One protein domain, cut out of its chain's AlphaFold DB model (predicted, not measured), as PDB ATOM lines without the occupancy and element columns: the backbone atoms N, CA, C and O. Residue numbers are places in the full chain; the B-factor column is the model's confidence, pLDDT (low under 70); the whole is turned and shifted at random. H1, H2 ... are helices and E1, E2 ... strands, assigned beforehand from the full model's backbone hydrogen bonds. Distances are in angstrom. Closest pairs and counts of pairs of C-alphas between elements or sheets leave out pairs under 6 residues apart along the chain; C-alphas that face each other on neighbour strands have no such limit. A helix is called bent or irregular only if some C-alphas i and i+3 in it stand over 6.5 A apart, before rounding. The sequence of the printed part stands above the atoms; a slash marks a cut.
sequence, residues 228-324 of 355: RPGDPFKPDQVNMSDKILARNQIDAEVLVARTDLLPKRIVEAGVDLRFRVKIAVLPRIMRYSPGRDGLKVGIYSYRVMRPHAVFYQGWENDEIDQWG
ATOM      1  N   ARG A 228     -43.265  45.916 -15.584       91.56
ATOM      2  CA  ARG A 228     -42.967  44.963 -14.510       91.56
ATOM      3  C   ARG A 228     -43.150  43.534 -15.021       91.56
ATOM      4  O   ARG A 228     -44.150  43.252 -15.681       91.56
ATOM      5  N   PRO A 229     -42.236  42.603 -14.702       92.44
ATOM      6  CA  PRO A 229     -42.433  41.193 -15.016       92.44
ATOM      7  C   PRO A 229     -43.747  40.669 -14.431       92.44
ATOM      8  O   PRO A 229     -43.985  40.759 -13.224       92.44
ATOM      9  N   GLY A 230     -44.582  40.087 -15.288       91.31
ATOM     10  CA  GLY A 230     -45.936  39.634 -14.975       91.31
ATOM     11  C   GLY A 230     -47.039  40.622 -15.337       91.31
ATOM     12  O   GLY A 230     -48.189  40.196 -15.397       91.31
ATOM     13  N   ASP A 231     -46.732  41.891 -15.619       91.69
ATOM     14  CA  ASP A 231     -47.754  42.846 -16.048       91.69
ATOM     15  C   ASP A 231     -48.437  42.360 -17.337       91.69
ATOM     16  O   ASP A 231     -47.765  41.795 -18.210       91.69
ATOM     17  N   PRO A 232     -49.757  42.576 -17.489       93.44
ATOM     18  CA  PRO A 232     -50.436  42.335 -18.754       93.44
ATOM     19  C   PRO A 232     -49.819  43.143 -19.896       93.44
ATOM     20  O   PRO A 232     -49.358  44.273 -19.705       93.44
ATOM     21  N   PHE A 233     -49.862  42.555 -21.092       93.38
ATOM     22  CA  PHE A 233     -49.510  43.229 -22.335       93.38
ATOM     23  C   PHE A 233     -50.282  44.544 -22.484       93.38
ATOM     24  O   PHE A 233     -51.492  44.608 -22.250       93.38
ATOM     25  N   LYS A 234     -49.574  45.584 -22.924       93.69
ATOM     26  CA  LYS A 234     -50.147  46.878 -23.294       93.69
ATOM     27  C   LYS A 234     -49.842  47.171 -24.765       93.69
ATOM     28  O   LYS A 234     -48.709  46.944 -25.186       93.69
ATOM     29  N   PRO A 235     -50.789  47.743 -25.535       90.19
ATOM     30  CA  PRO A 235     -50.602  48.002 -26.967       90.19
ATOM     31  C   PRO A 235     -49.408  48.893 -27.326       90.19
ATOM     32  O   PRO A 235     -48.979  48.911 -28.474       90.19
ATOM     33  N   ASP A 236     -48.890  49.667 -26.375       92.38
ATOM     34  CA  ASP A 236     -47.771  50.575 -26.598       92.38
ATOM     35  C   ASP A 236     -46.391  49.937 -26.350       92.38
ATOM     36  O   ASP A 236     -45.370  50.610 -26.523       92.38
ATOM     37  N   GLN A 237     -46.366  48.653 -25.975       95.19
ATOM     38  CA  GLN A 237     -45.159  47.851 -25.795       95.19
ATOM     39  C   GLN A 237     -44.709  47.184 -27.099       95.19
ATOM     40  O   GLN A 237     -45.518  46.782 -27.934       95.19
ATOM     41  N   VAL A 238     -43.394  47.032 -27.246       96.19
ATOM     42  CA  VAL A 238     -42.757  46.328 -28.365       96.19
ATOM     43  C   VAL A 238     -42.348  44.929 -27.907       96.19
ATOM     44  O   VAL A 238     -41.615  44.808 -26.923       96.19
ATOM     45  N   ASN A 239     -42.808  43.887 -28.612       97.19
ATOM     46  CA  ASN A 239     -42.302  42.529 -28.405       97.19
ATOM     47  C   ASN A 239     -40.906  42.394 -29.018       97.19
ATOM     48  O   ASN A 239     -40.708  42.738 -30.180       97.19
ATOM     49  N   MET A 240     -39.964  41.863 -28.246       97.00
ATOM     50  CA  MET A 240     -38.577  41.687 -28.676       97.00
ATOM     51  C   MET A 240     -38.291  40.348 -29.344       97.00
ATOM     52  O   MET A 240     -37.276  40.231 -30.025       97.00
ATOM     53  N   SER A 241     -39.146  39.343 -29.146       96.56
ATOM     54  CA  SER A 241     -38.950  38.026 -29.752       96.56
ATOM     55  C   SER A 241     -40.265  37.273 -29.907       96.56
ATOM     56  O   SER A 241     -40.886  36.846 -28.927       96.56
ATOM     57  N   ASP A 242     -40.679  37.066 -31.154       96.44
ATOM     58  CA  ASP A 242     -41.832  36.219 -31.475       96.44
ATOM     59  C   ASP A 242     -41.509  34.732 -31.265       96.44
ATOM     60  O   ASP A 242     -42.386  33.954 -30.899       96.44
ATOM     61  N   LYS A 243     -40.233  34.340 -31.406       95.62
ATOM     62  CA  LYS A 243     -39.757  32.971 -31.156       95.62
ATOM     63  C   LYS A 243     -39.950  32.579 -29.690       95.62
ATOM     64  O   LYS A 243     -40.505  31.517 -29.403       95.62
ATOM     65  N   ILE A 244     -39.510  33.430 -28.760       95.38
ATOM     66  CA  ILE A 244     -39.658  33.165 -27.321       95.38
ATOM     67  C   ILE A 244     -41.139  33.170 -26.933       95.38
ATOM     68  O   ILE A 244     -41.566  32.305 -26.162       95.38
ATOM     69  N   LEU A 245     -41.928  34.091 -27.498       95.44
ATOM     70  CA  LEU A 245     -43.372  34.127 -27.289       95.44
ATOM     71  C   LEU A 245     -44.026  32.811 -27.731       95.44
ATOM     72  O   LEU A 245     -44.659  32.165 -26.902       95.44
ATOM     73  N   ALA A 246     -43.801  32.370 -28.971       95.62
ATOM     74  CA  ALA A 246     -44.369  31.134 -29.511       95.62
ATOM     75  C   ALA A 246     -44.023  29.904 -28.654       95.62
ATOM     76  O   ALA A 246     -44.901  29.114 -28.311       95.62
ATOM     77  N   ARG A 247     -42.764  29.779 -28.211       93.69
ATOM     78  CA  ARG A 247     -42.346  28.715 -27.278       93.69
ATOM     79  C   ARG A 247     -43.129  28.757 -25.963       93.69
ATOM     80  O   ARG A 247     -43.562  27.725 -25.461       93.69
ATOM     81  N   ASN A 248     -43.342  29.953 -25.417       93.69
ATOM     82  CA  ASN A 248     -44.075  30.132 -24.166       93.69
ATOM     83  C   ASN A 248     -45.594  29.935 -24.321       93.69
ATOM     84  O   ASN A 248     -46.261  29.634 -23.331       93.69
ATOM     85  N   GLN A 249     -46.144  30.078 -25.529       94.50
ATOM     86  CA  GLN A 249     -47.533  29.710 -25.830       94.50
ATOM     87  C   GLN A 249     -47.705  28.188 -25.801       94.50
ATOM     88  O   GLN A 249     -48.582  27.695 -25.098       94.50
ATOM     89  N   ILE A 250     -46.794  27.442 -26.437       92.69
ATOM     90  CA  ILE A 250     -46.772  25.969 -26.380       92.69
ATOM     91  C   ILE A 250     -46.685  25.488 -24.924       92.69
ATOM     92  O   ILE A 250     -47.412  24.589 -24.506       92.69
ATOM     93  N   ASP A 251     -45.836  26.120 -24.110       90.50
ATOM     94  CA  ASP A 251     -45.727  25.802 -22.684       90.50
ATOM     95  C   ASP A 251     -47.027  26.015 -21.903       90.50
ATOM     96  O   ASP A 251     -47.292  25.272 -20.950       90.50
ATOM     97  N   ALA A 252     -47.809  27.033 -22.268       90.88
ATOM     98  CA  ALA A 252     -49.105  27.302 -21.665       90.88
ATOM     99  C   ALA A 252     -50.147  26.275 -22.125       90.88
ATOM    100  O   ALA A 252     -50.863  25.731 -21.287       90.88
ATOM    101  N   GLU A 253     -50.182  25.942 -23.416       90.94
ATOM    102  CA  GLU A 253     -51.064  24.916 -23.984       90.94
ATOM    103  C   GLU A 253     -50.829  23.546 -23.340       90.94
ATOM    104  O   GLU A 253     -51.775  22.898 -22.892       90.94
ATOM    105  N   VAL A 254     -49.566  23.126 -23.208       89.69
ATOM    106  CA  VAL A 254     -49.196  21.861 -22.554       89.69
ATOM    107  C   VAL A 254     -49.618  21.844 -21.085       89.69
ATOM    108  O   VAL A 254     -50.056  20.808 -20.583       89.69
ATOM    109  N   LEU A 255     -49.488  22.972 -20.381       87.38
ATOM    110  CA  LEU A 255     -49.896  23.082 -18.983       87.38
ATOM    111  C   LEU A 255     -51.422  23.029 -18.833       87.38
ATOM    112  O   LEU A 255     -51.920  22.333 -17.952       87.38
ATOM    113  N   VAL A 256     -52.158  23.724 -19.704       87.38
ATOM    114  CA  VAL A 256     -53.628  23.738 -19.714       87.38
ATOM    115  C   VAL A 256     -54.202  22.380 -20.103       87.38
ATOM    116  O   VAL A 256     -55.174  21.945 -19.493       87.38
ATOM    117  N   ALA A 257     -53.579  21.662 -21.041       87.38
ATOM    118  CA  ALA A 257     -53.988  20.309 -21.418       87.38
ATOM    119  C   ALA A 257     -53.894  19.302 -20.253       87.38
ATOM    120  O   ALA A 257     -54.527  18.250 -20.293       87.38
ATOM    121  N   ARG A 258     -53.122  19.624 -19.207       85.94
ATOM    122  CA  ARG A 258     -52.966  18.827 -17.984       85.94
ATOM    123  C   ARG A 258     -53.754  19.444 -16.831       85.94
ATOM    124  O   ARG A 258     -53.188  19.806 -15.798       85.94
ATOM    125  N   THR A 259     -55.067  19.598 -17.018       75.56
ATOM    126  CA  THR A 259     -55.969  20.214 -16.026       75.56
ATOM    127  C   THR A 259     -55.919  19.535 -14.657       75.56
ATOM    128  O   THR A 259     -56.126  20.185 -13.640       75.56
ATOM    129  N   ASP A 260     -55.616  18.238 -14.622       79.69
ATOM    130  CA  ASP A 260     -55.424  17.429 -13.416       79.69
ATOM    131  C   ASP A 260     -54.217  17.870 -12.569       79.69
ATOM    132  O   ASP A 260     -54.219  17.709 -11.349       79.69
ATOM    133  N   LEU A 261     -53.206  18.470 -13.201       78.25
ATOM    134  CA  LEU A 261     -52.019  19.013 -12.538       78.25
ATOM    135  C   LEU A 261     -52.176  20.490 -12.157       78.25
ATOM    136  O   LEU A 261     -51.289  21.058 -11.508       78.25
ATOM    137  N   LEU A 262     -53.278  21.133 -12.558       81.31
ATOM    138  CA  LEU A 262     -53.524  22.524 -12.217       81.31
ATOM    139  C   LEU A 262     -53.945  22.650 -10.745       81.31
ATOM    140  O   LEU A 262     -54.750  21.865 -10.240       81.31
ATOM    141  N   PRO A 263     -53.446  23.668 -10.025       78.69
ATOM    142  CA  PRO A 263     -53.948  23.979  -8.696       78.69
ATOM    143  C   PRO A 263     -55.463  24.219  -8.737       78.69
ATOM    144  O   PRO A 263     -55.929  24.961  -9.599       78.69
ATOM    145  N   LYS A 264     -56.213  23.672  -7.768       81.62
ATOM    146  CA  LYS A 264     -57.689  23.778  -7.700       81.62
ATOM    147  C   LYS A 264     -58.217  25.189  -7.953       81.62
ATOM    148  O   LYS A 264     -59.093  25.371  -8.780       81.62
ATOM    149  N   ARG A 265     -57.587  26.189  -7.339       78.94
ATOM    150  CA  ARG A 265     -57.918  27.612  -7.507       78.94
ATOM    151  C   ARG A 265     -57.873  28.120  -8.960       78.94
ATOM    152  O   ARG A 265     -58.557  29.077  -9.276       78.94
ATOM    153  N   ILE A 266     -57.035  27.533  -9.823       80.88
ATOM    154  CA  ILE A 266     -56.958  27.884 -11.253       80.88
ATOM    155  C   ILE A 266     -58.160  27.296 -11.977       80.88
ATOM    156  O   ILE A 266     -58.818  27.985 -12.742       80.88
ATOM    157  N   VAL A 267     -58.476  26.036 -11.684       81.44
ATOM    158  CA  VAL A 267     -59.644  25.352 -12.245       81.44
ATOM    159  C   VAL A 267     -60.936  26.054 -11.812       81.44
ATOM    160  O   VAL A 267     -61.811  26.292 -12.635       81.44
ATOM    161  N   GLU A 268     -61.031  26.439 -10.538       80.81
ATOM    162  CA  GLU A 268     -62.179  27.146  -9.956       80.81
ATOM    163  C   GLU A 268     -62.357  28.566 -10.514       80.81
ATOM    164  O   GLU A 268     -63.488  29.023 -10.652       80.81
ATOM    165  N   ALA A 269     -61.265  29.262 -10.844       78.50
ATOM    166  CA  ALA A 269     -61.310  30.624 -11.378       78.50
ATOM    167  C   ALA A 269     -61.563  30.702 -12.892       78.50
ATOM    168  O   ALA A 269     -61.762  31.801 -13.404       78.50
ATOM    169  N   GLY A 270     -61.550  29.568 -13.596       78.88
ATOM    170  CA  GLY A 270     -61.554  29.526 -15.055       78.88
ATOM    171  C   GLY A 270     -60.136  29.523 -15.631       78.88
ATOM    172  O   GLY A 270     -59.235  30.232 -15.175       78.88
ATOM    173  N   VAL A 271     -59.930  28.672 -16.636       82.38
ATOM    174  CA  VAL A 271     -58.638  28.486 -17.303       82.38
ATOM    175  C   VAL A 271     -58.525  29.468 -18.464       82.38
ATOM    176  O   VAL A 271     -58.636  29.088 -19.624       82.38
ATOM    177  N   ASP A 272     -58.290  30.733 -18.124       87.81
ATOM    178  CA  ASP A 272     -58.091  31.803 -19.099       87.81
ATOM    179  C   ASP A 272     -56.651  32.320 -19.094       87.81
ATOM    180  O   ASP A 272     -55.959  32.372 -18.065       87.81
ATOM    181  N   LEU A 273     -56.184  32.693 -20.286       91.50
ATOM    182  CA  LEU A 273     -54.803  33.065 -20.555       91.50
ATOM    183  C   LEU A 273     -54.722  34.442 -21.212       91.50
ATOM    184  O   LEU A 273     -55.520  34.781 -22.079       91.50
ATOM    185  N   ARG A 274     -53.680  35.206 -20.873       94.12
ATOM    186  CA  ARG A 274     -53.346  36.475 -21.531       94.12
ATOM    187  C   ARG A 274     -51.843  36.661 -21.687       94.12
ATOM    188  O   ARG A 274     -51.048  36.086 -20.942       94.12
ATOM    189  N   PHE A 275     -51.446  37.510 -22.630       95.56
ATOM    190  CA  PHE A 275     -50.045  37.886 -22.789       95.56
ATOM    191  C   PHE A 275     -49.569  38.751 -21.623       95.56
ATOM    192  O   PHE A 275     -50.252  39.686 -21.196       95.56
ATOM    193  N   ARG A 276     -48.383  38.427 -21.110       95.44
ATOM    194  CA  ARG A 276     -47.763  39.085 -19.959       95.44
ATOM    195  C   ARG A 276     -46.271  39.269 -20.164       95.44
ATOM    196  O   ARG A 276     -45.636  38.501 -20.882       95.44
ATOM    197  N   VAL A 277     -45.703  40.274 -19.509       95.88
ATOM    198  CA  VAL A 277     -44.270  40.582 -19.575       95.88
ATOM    199  C   VAL A 277     -43.463  39.455 -18.922       95.88
ATOM    200  O   VAL A 277     -43.572  39.210 -17.721       95.88
ATOM    201  N   LYS A 278     -42.624  38.780 -19.708       95.62
ATOM    202  CA  LYS A 278     -41.623  37.810 -19.248       95.62
ATOM    203  C   LYS A 278     -40.338  38.517 -18.827       95.62
ATOM    204  O   LYS A 278     -39.867  38.297 -17.716       95.62
ATOM    205  N   ILE A 279     -39.812  39.371 -19.711       97.31
ATOM    206  CA  ILE A 279     -38.575  40.140 -19.525       97.31
ATOM    207  C   ILE A 279     -38.858  41.599 -19.889       97.31
ATOM    208  O   ILE A 279     -39.364  41.874 -20.974       97.31
ATOM    209  N   ALA A 280     -38.536  42.529 -18.997       97.62
ATOM    210  CA  ALA A 280     -38.521  43.960 -19.255       97.62
ATOM    211  C   ALA A 280     -37.135  44.349 -19.791       97.62
ATOM    212  O   ALA A 280     -36.142  44.252 -19.076       97.62
ATOM    213  N   VAL A 281     -37.069  44.755 -21.061       97.75
ATOM    214  CA  VAL A 281     -35.803  45.003 -21.769       97.75
ATOM    215  C   VAL A 281     -35.462  46.490 -21.763       97.75
ATOM    216  O   VAL A 281     -34.357  46.864 -21.386       97.75
ATOM    217  N   LEU A 282     -36.422  47.343 -22.135       96.94
ATOM    218  CA  LEU A 282     -36.271  48.799 -22.094       96.94
ATOM    219  C   LEU A 282     -37.461  49.458 -21.400       96.94
ATOM    220  O   LEU A 282     -38.606  49.024 -21.598       96.94
ATOM    221  N   PRO A 283     -37.225  50.547 -20.653       96.19
ATOM    222  CA  PRO A 283     -38.299  51.340 -20.098       96.19
ATOM    223  C   PRO A 283     -38.984  52.174 -21.180       96.19
ATOM    224  O   PRO A 283     -38.431  52.483 -22.236       96.19
ATOM    225  N   ARG A 284     -40.194  52.619 -20.867       95.31
ATOM    226  CA  ARG A 284     -40.794  53.769 -21.525       95.31
ATOM    227  C   ARG A 284     -40.079  55.027 -21.045       95.31
ATOM    228  O   ARG A 284     -39.955  55.240 -19.842       95.31
ATOM    229  N   ILE A 285     -39.670  55.885 -21.975       94.31
ATOM    230  CA  ILE A 285     -39.075  57.186 -21.652       94.31
ATOM    231  C   ILE A 285     -39.957  58.278 -22.243       94.31
ATOM    232  O   ILE A 285     -40.159  58.347 -23.458       94.31
ATOM    233  N   MET A 286     -40.499  59.121 -21.369       92.38
ATOM    234  CA  MET A 286     -41.320  60.273 -21.728       92.38
ATOM    235  C   MET A 286     -40.600  61.557 -21.345       92.38
ATOM    236  O   MET A 286     -40.024  61.654 -20.263       92.38
ATOM    237  N   ARG A 287     -40.681  62.565 -22.205       89.69
ATOM    238  CA  ARG A 287     -40.227  63.921 -21.919       89.69
ATOM    239  C   ARG A 287     -41.416  64.860 -21.907       89.69
ATOM    240  O   ARG A 287     -42.255  64.813 -22.801       89.69
ATOM    241  N   TYR A 288     -41.497  65.686 -20.876       87.19
ATOM    242  CA  TYR A 288     -42.552  66.674 -20.713       87.19
ATOM    243  C   TYR A 288     -41.951  68.070 -20.746       87.19
ATOM    244  O   TYR A 288     -41.026  68.367 -19.988       87.19
ATOM    245  N   SER A 289     -42.506  68.926 -21.592       82.38
ATOM    246  CA  SER A 289     -42.055  70.299 -21.800       82.38
ATOM    247  C   SER A 289     -43.233  71.262 -21.601       82.38
ATOM    248  O   SER A 289     -44.361  70.933 -21.985       82.38
ATOM    249  N   PRO A 290     -43.023  72.443 -20.994       72.81
ATOM    250  CA  PRO A 290     -44.072  73.456 -20.921       72.81
ATOM    251  C   PRO A 290     -44.450  73.957 -22.326       72.81
ATOM    252  O   PRO A 290     -43.640  73.905 -23.253       72.81
ATOM    253  N   GLY A 291     -45.681  74.453 -22.482       67.50
ATOM    254  CA  GLY A 291     -46.144  75.097 -23.714       67.50
ATOM    255  C   GLY A 291     -45.258  76.270 -24.172       67.50
ATOM    256  O   GLY A 291     -44.525  76.843 -23.367       67.50
ATOM    257  N   ARG A 292     -45.346  76.672 -25.455       59.84
ATOM    258  CA  ARG A 292     -44.540  77.778 -26.033       59.84
ATOM    259  C   ARG A 292     -44.722  79.119 -25.300       59.84
ATOM    260  O   ARG A 292     -43.762  79.872 -25.207       59.84
ATOM    261  N   ASP A 293     -45.890  79.356 -24.699       57.78
ATOM    262  CA  ASP A 293     -46.179  80.532 -23.854       57.78
ATOM    263  C   ASP A 293     -46.132  80.206 -22.340       57.78
ATOM    264  O   ASP A 293     -46.795  80.836 -21.509       57.78
ATOM    265  N   GLY A 294     -45.381  79.168 -21.961       56.50
ATOM    266  CA  GLY A 294     -45.285  78.649 -20.597       56.50
ATOM    267  C   GLY A 294     -46.461  77.749 -20.190       56.50
ATOM    268  O   GLY A 294     -47.148  77.153 -21.018       56.50
ATOM    269  N   LEU A 295     -46.715  77.653 -18.880       54.22
ATOM    270  CA  LEU A 295     -47.755  76.793 -18.279       54.22
ATOM    271  C   LEU A 295     -49.204  77.171 -18.657       54.22
ATOM    272  O   LEU A 295     -50.130  76.450 -18.298       54.22
ATOM    273  N   LYS A 296     -49.418  78.289 -19.364       51.19
ATOM    274  CA  LYS A 296     -50.753  78.799 -19.723       51.19
ATOM    275  C   LYS A 296     -51.418  78.046 -20.884       51.19
ATOM    276  O   LYS A 296     -52.629  78.147 -21.028       51.19
ATOM    277  N   VAL A 297     -50.649  77.305 -21.690       54.09
ATOM    278  CA  VAL A 297     -51.117  76.661 -22.943       54.09
ATOM    279  C   VAL A 297     -51.069  75.122 -22.870       54.09
ATOM    280  O   VAL A 297     -51.412  74.434 -23.824       54.09
ATOM    281  N   GLY A 298     -50.701  74.554 -21.716       67.31
ATOM    282  CA  GLY A 298     -50.662  73.105 -21.490       67.31
ATOM    283  C   GLY A 298     -49.248  72.521 -21.446       67.31
ATOM    284  O   GLY A 298     -48.256  73.241 -21.302       67.31
ATOM    285  N   ILE A 299     -49.174  71.190 -21.504       77.06
ATOM    286  CA  ILE A 299     -47.943  70.402 -21.386       77.06
ATOM    287  C   ILE A 299     -47.772  69.604 -22.676       77.06
ATOM    288  O   ILE A 299     -48.665  68.845 -23.048       77.06
ATOM    289  N   TYR A 300     -46.624  69.749 -23.335       84.31
ATOM    290  CA  TYR A 300     -46.232  68.870 -24.432       84.31
ATOM    291  C   TYR A 300     -45.589  67.611 -23.862       84.31
ATOM    292  O   TYR A 300     -44.758  67.692 -22.958       84.31
ATOM    293  N   SER A 301     -45.972  66.451 -24.390       88.69
ATOM    294  CA  SER A 301     -45.347  65.171 -24.065       88.69
ATOM    295  C   SER A 301     -44.747  64.553 -25.320       88.69
ATOM    296  O   SER A 301     -45.464  64.361 -26.302       88.69
ATOM    297  N   TYR A 302     -43.476  64.183 -25.255       91.88
ATOM    298  CA  TYR A 302     -42.763  63.474 -26.305       91.88
ATOM    299  C   TYR A 302     -42.357  62.087 -25.810       91.88
ATOM    300  O   TYR A 302     -41.858  61.936 -24.690       91.88
ATOM    301  N   ARG A 303     -42.583  61.054 -26.622       94.12
ATOM    302  CA  ARG A 303     -42.168  59.687 -26.300       94.12
ATOM    303  C   ARG A 303     -40.809  59.431 -26.932       94.12
ATOM    304  O   ARG A 303     -40.729  59.198 -28.124       94.12
ATOM    305  N   VAL A 304     -39.777  59.430 -26.101       94.56
ATOM    306  CA  VAL A 304     -38.389  59.174 -26.505       94.56
ATOM    307  C   VAL A 304     -38.152  57.695 -26.776       94.56
ATOM    308  O   VAL A 304     -37.406  57.335 -27.672       94.56
ATOM    309  N   MET A 305     -38.762  56.827 -25.968       94.56
ATOM    310  CA  MET A 305     -38.564  55.385 -26.070       94.56
ATOM    311  C   MET A 305     -39.864  54.663 -25.739       94.56
ATOM    312  O   MET A 305     -40.537  54.976 -24.748       94.56
ATOM    313  N   ARG A 306     -40.229  53.690 -26.578       95.12
ATOM    314  CA  ARG A 306     -41.302  52.744 -26.256       95.12
ATOM    315  C   ARG A 306     -40.790  51.711 -25.250       95.12
ATOM    316  O   ARG A 306     -39.622  51.350 -25.310       95.12
ATOM    317  N   PRO A 307     -41.638  51.195 -24.356       96.38
ATOM    318  CA  PRO A 307     -41.252  50.060 -23.535       96.38
ATOM    319  C   PRO A 307     -41.024  48.824 -24.416       96.38
ATOM    320  O   PRO A 307     -41.892  48.470 -25.216       96.38
ATOM    321  N   HIS A 308     -39.873  48.170 -24.268       97.69
ATOM    322  CA  HIS A 308     -39.554  46.925 -24.975       97.69
ATOM    323  C   HIS A 308     -39.583  45.768 -23.979       97.69
ATOM    324  O   HIS A 308     -39.029  45.869 -22.879       97.69
ATOM    325  N   ALA A 309     -40.240  44.677 -24.352       97.75
ATOM    326  CA  ALA A 309     -40.427  43.521 -23.492       97.75
ATOM    327  C   ALA A 309     -40.426  42.218 -24.296       97.75
ATOM    328  O   ALA A 309     -40.697  42.199 -25.491       97.75
ATOM    329  N   VAL A 310     -40.148  41.113 -23.615       97.50
ATOM    330  CA  VAL A 310     -40.440  39.760 -24.102       97.50
ATOM    331  C   VAL A 310     -41.712  39.298 -23.420       97.50
ATOM    332  O   VAL A 310     -41.843  39.484 -22.209       97.50
ATOM    333  N   PHE A 311     -42.627  38.680 -24.159       97.00
ATOM    334  CA  PHE A 311     -43.895  38.204 -23.610       97.00
ATOM    335  C   PHE A 311     -43.927  36.687 -23.411       97.00
ATOM    336  O   PHE A 311     -43.214  35.928 -24.063       97.00
ATOM    337  N   TYR A 312     -44.787  36.249 -22.496       95.31
ATOM    338  CA  TYR A 312     -45.217  34.863 -22.342       95.31
ATOM    339  C   TYR A 312     -46.743  34.819 -22.220       95.31
ATOM    340  O   TYR A 312     -47.381  35.834 -21.924       95.31
ATOM    341  N   GLN A 313     -47.332  33.643 -22.420       93.88
ATOM    342  CA  GLN A 313     -48.750  33.426 -22.169       93.88
ATOM    343  C   GLN A 313     -48.942  32.975 -20.716       93.88
ATOM    344  O   GLN A 313     -48.484  31.902 -20.334       93.88
ATOM    345  N   GLY A 314     -49.545  33.831 -19.890       91.38
ATOM    346  CA  GLY A 314     -49.775  33.596 -18.461       91.38
ATOM    347  C   GLY A 314     -51.253  33.607 -18.099       91.38
ATOM    348  O   GLY A 314     -52.100  33.839 -18.955       91.38
ATOM    349  N   TRP A 315     -51.570  33.388 -16.823       89.81
ATOM    350  CA  TRP A 315     -52.961  33.340 -16.351       89.81
ATOM    351  C   TRP A 315     -53.637  34.701 -16.472       89.81
ATOM    352  O   TRP A 315     -53.004  35.712 -16.187       89.81
ATOM    353  N   GLU A 316     -54.912  34.773 -16.846       87.81
ATOM    354  CA  GLU A 316     -55.620  36.057 -16.920       87.81
ATOM    355  C   GLU A 316     -55.747  36.733 -15.548       87.81
ATOM    356  O   GLU A 316     -55.465  37.924 -15.409       87.81
ATOM    357  N   ASN A 317     -56.056  35.957 -14.511       86.50
ATOM    358  CA  ASN A 317     -56.170  36.450 -13.146       86.50
ATOM    359  C   ASN A 317     -54.789  36.813 -12.553       86.50
ATOM    360  O   ASN A 317     -53.877  35.984 -12.487       86.50
ATOM    361  N   ASP A 318     -54.649  38.060 -12.096       82.69
ATOM    362  CA  ASP A 318     -53.405  38.602 -11.538       82.69
ATOM    363  C   ASP A 318     -52.963  37.940 -10.237       82.69
ATOM    364  O   ASP A 318     -51.782  37.642 -10.071       82.69
ATOM    365  N   GLU A 319     -53.893  37.648  -9.335       80.00
ATOM    366  CA  GLU A 319     -53.586  36.960  -8.081       80.00
ATOM    367  C   GLU A 319     -53.104  35.533  -8.351       80.00
ATOM    368  O   GLU A 319     -52.190  35.024  -7.700       80.00
ATOM    369  N   ILE A 320     -53.685  34.876  -9.358       78.12
ATOM    370  CA  ILE A 320     -53.296  33.530  -9.767       78.12
ATOM    371  C   ILE A 320     -51.913  33.524 -10.409       78.12
ATOM    372  O   ILE A 320     -51.109  32.646 -10.072       78.12
ATOM    373  N   ASP A 321     -51.632  34.487 -11.286       76.50
ATOM    374  CA  ASP A 321     -50.352  34.616 -11.980       76.50
ATOM    375  C   ASP A 321     -49.205  35.029 -11.045       76.50
ATOM    376  O   ASP A 321     -48.071  34.567 -11.214       76.50
ATOM    377  N   GLN A 322     -49.509  35.841 -10.029       74.25
ATOM    378  CA  GLN A 322     -48.563  36.239  -8.987       74.25
ATOM    379  C   GLN A 322     -48.402  35.198  -7.883       74.25
ATOM    380  O   GLN A 322     -47.386  35.200  -7.190       74.25
ATOM    381  N   TRP A 323     -49.367  34.303  -7.684       66.06
ATOM    382  CA  TRP A 323     -49.253  33.266  -6.663       66.06
ATOM    383  C   TRP A 323     -48.004  32.436  -6.884       66.06
ATOM    384  O   TRP A 323     -47.738  32.010  -8.002       66.06
ATOM    385  N   GLY A 324     -47.233  32.184  -5.831       54.84
ATOM    386  CA  GLY A 324     -45.914  31.546  -5.915       54.84
ATOM    387  C   GLY A 324     -44.773  32.475  -6.356       54.84
ATOM    388  O   GLY A 324     -43.645  32.009  -6.436       54.84
TER     389      GLY A 324
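AT A GLANCE: This is residues 228 to 324 of the 355 residues of an uncharacterized protein of Ophiocordyceps australis (UniProt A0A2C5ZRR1). A long two-stranded ribbon makes the longest axis: the bent antiparallel pair E1 and E4 runs on into the hairpin E2 and E3, an arm reaching far from the helices. H1 packs alongside E4, while the short helices H2 and H3 sit close to each other at the other end of the ribbon. The opening stretch, residues 228 to 241, holds no named element and reaches E4 by a short parallel pairing. The printed part has 97 residues, with three named helices and four named strands in the order H1 H2 E1 E2 E3 E4 H3, in two antiparallel sheets of two strands; the class is mixed, helices and strands. It is only just loose, close to extended, with a radius of gyration of the C-alphas of 18.7 A and spans of 65 by 29 by 19 A.

IN THESE COORDINATES: After residues 228 to 241, H1, residues 242 to 256, begins at C-alpha 242 at (-41.832, 36.219, -31.475) and measures 20.8 A. H2 is residues 264 to 269. E1, residues 273 to 282, measures 24.4 A and bends by 58 degrees at residue 279. E2, residues 284 to 291, measures 22.1 A. E3, residues 294 to 305, measures 24.8 A, begins at C-alpha 294 at (-45.285, 78.649, -20.597) and bends by 107 degrees at residue 297. E4, residues 308 to 315, measures 20.9 A and bends by 57 degrees at residue 312. H3, residues 318 to 322, ends at C-alpha 322 at (-48.563, 36.239, -8.987).

HOW THE PARTS SIT: E1 and E4 are antiparallel at 154 degrees, with N 276 and O 312 at 2.9 A, within hydrogen-bond range. H1 has 13 pairs of C-alphas within 8 A of E4, the closest being Asn 248 and Tyr 312 at 5.2 A. H1 and E1 are near each other, with 12 pairs within 10 A. Residues 238 to 239 pair parallel with residues 308 to 309 of E4. E1 runs on into E2 at 73 degrees, and E3 into E4 at 79 degrees. The hairpin E2 and E3 is antiparallel at 159 degrees, with N 287 and O 302 at 2.8 A, within hydrogen-bond range. H2 and H3 are close but not clearly touching; their closest C-alphas, Ile 266 and Ile 320, are 6.9 A apart. H1 is apart from E2, E3 and H3. In H1, H2 and H3 every O i to N i+4 pair is within hydrogen-bond range.

THE WHOLE: The two C-alphas farthest apart, those of Asp 260 and Asp 293, are 64.6 A apart. The printed part has no cut. The link H1 to H2 is short, with 7 residues, and the other links between named elements are tight. The mean pLDDT of the printed part is 86.6; residues 291 to 298 and 323 to 324 are under 70.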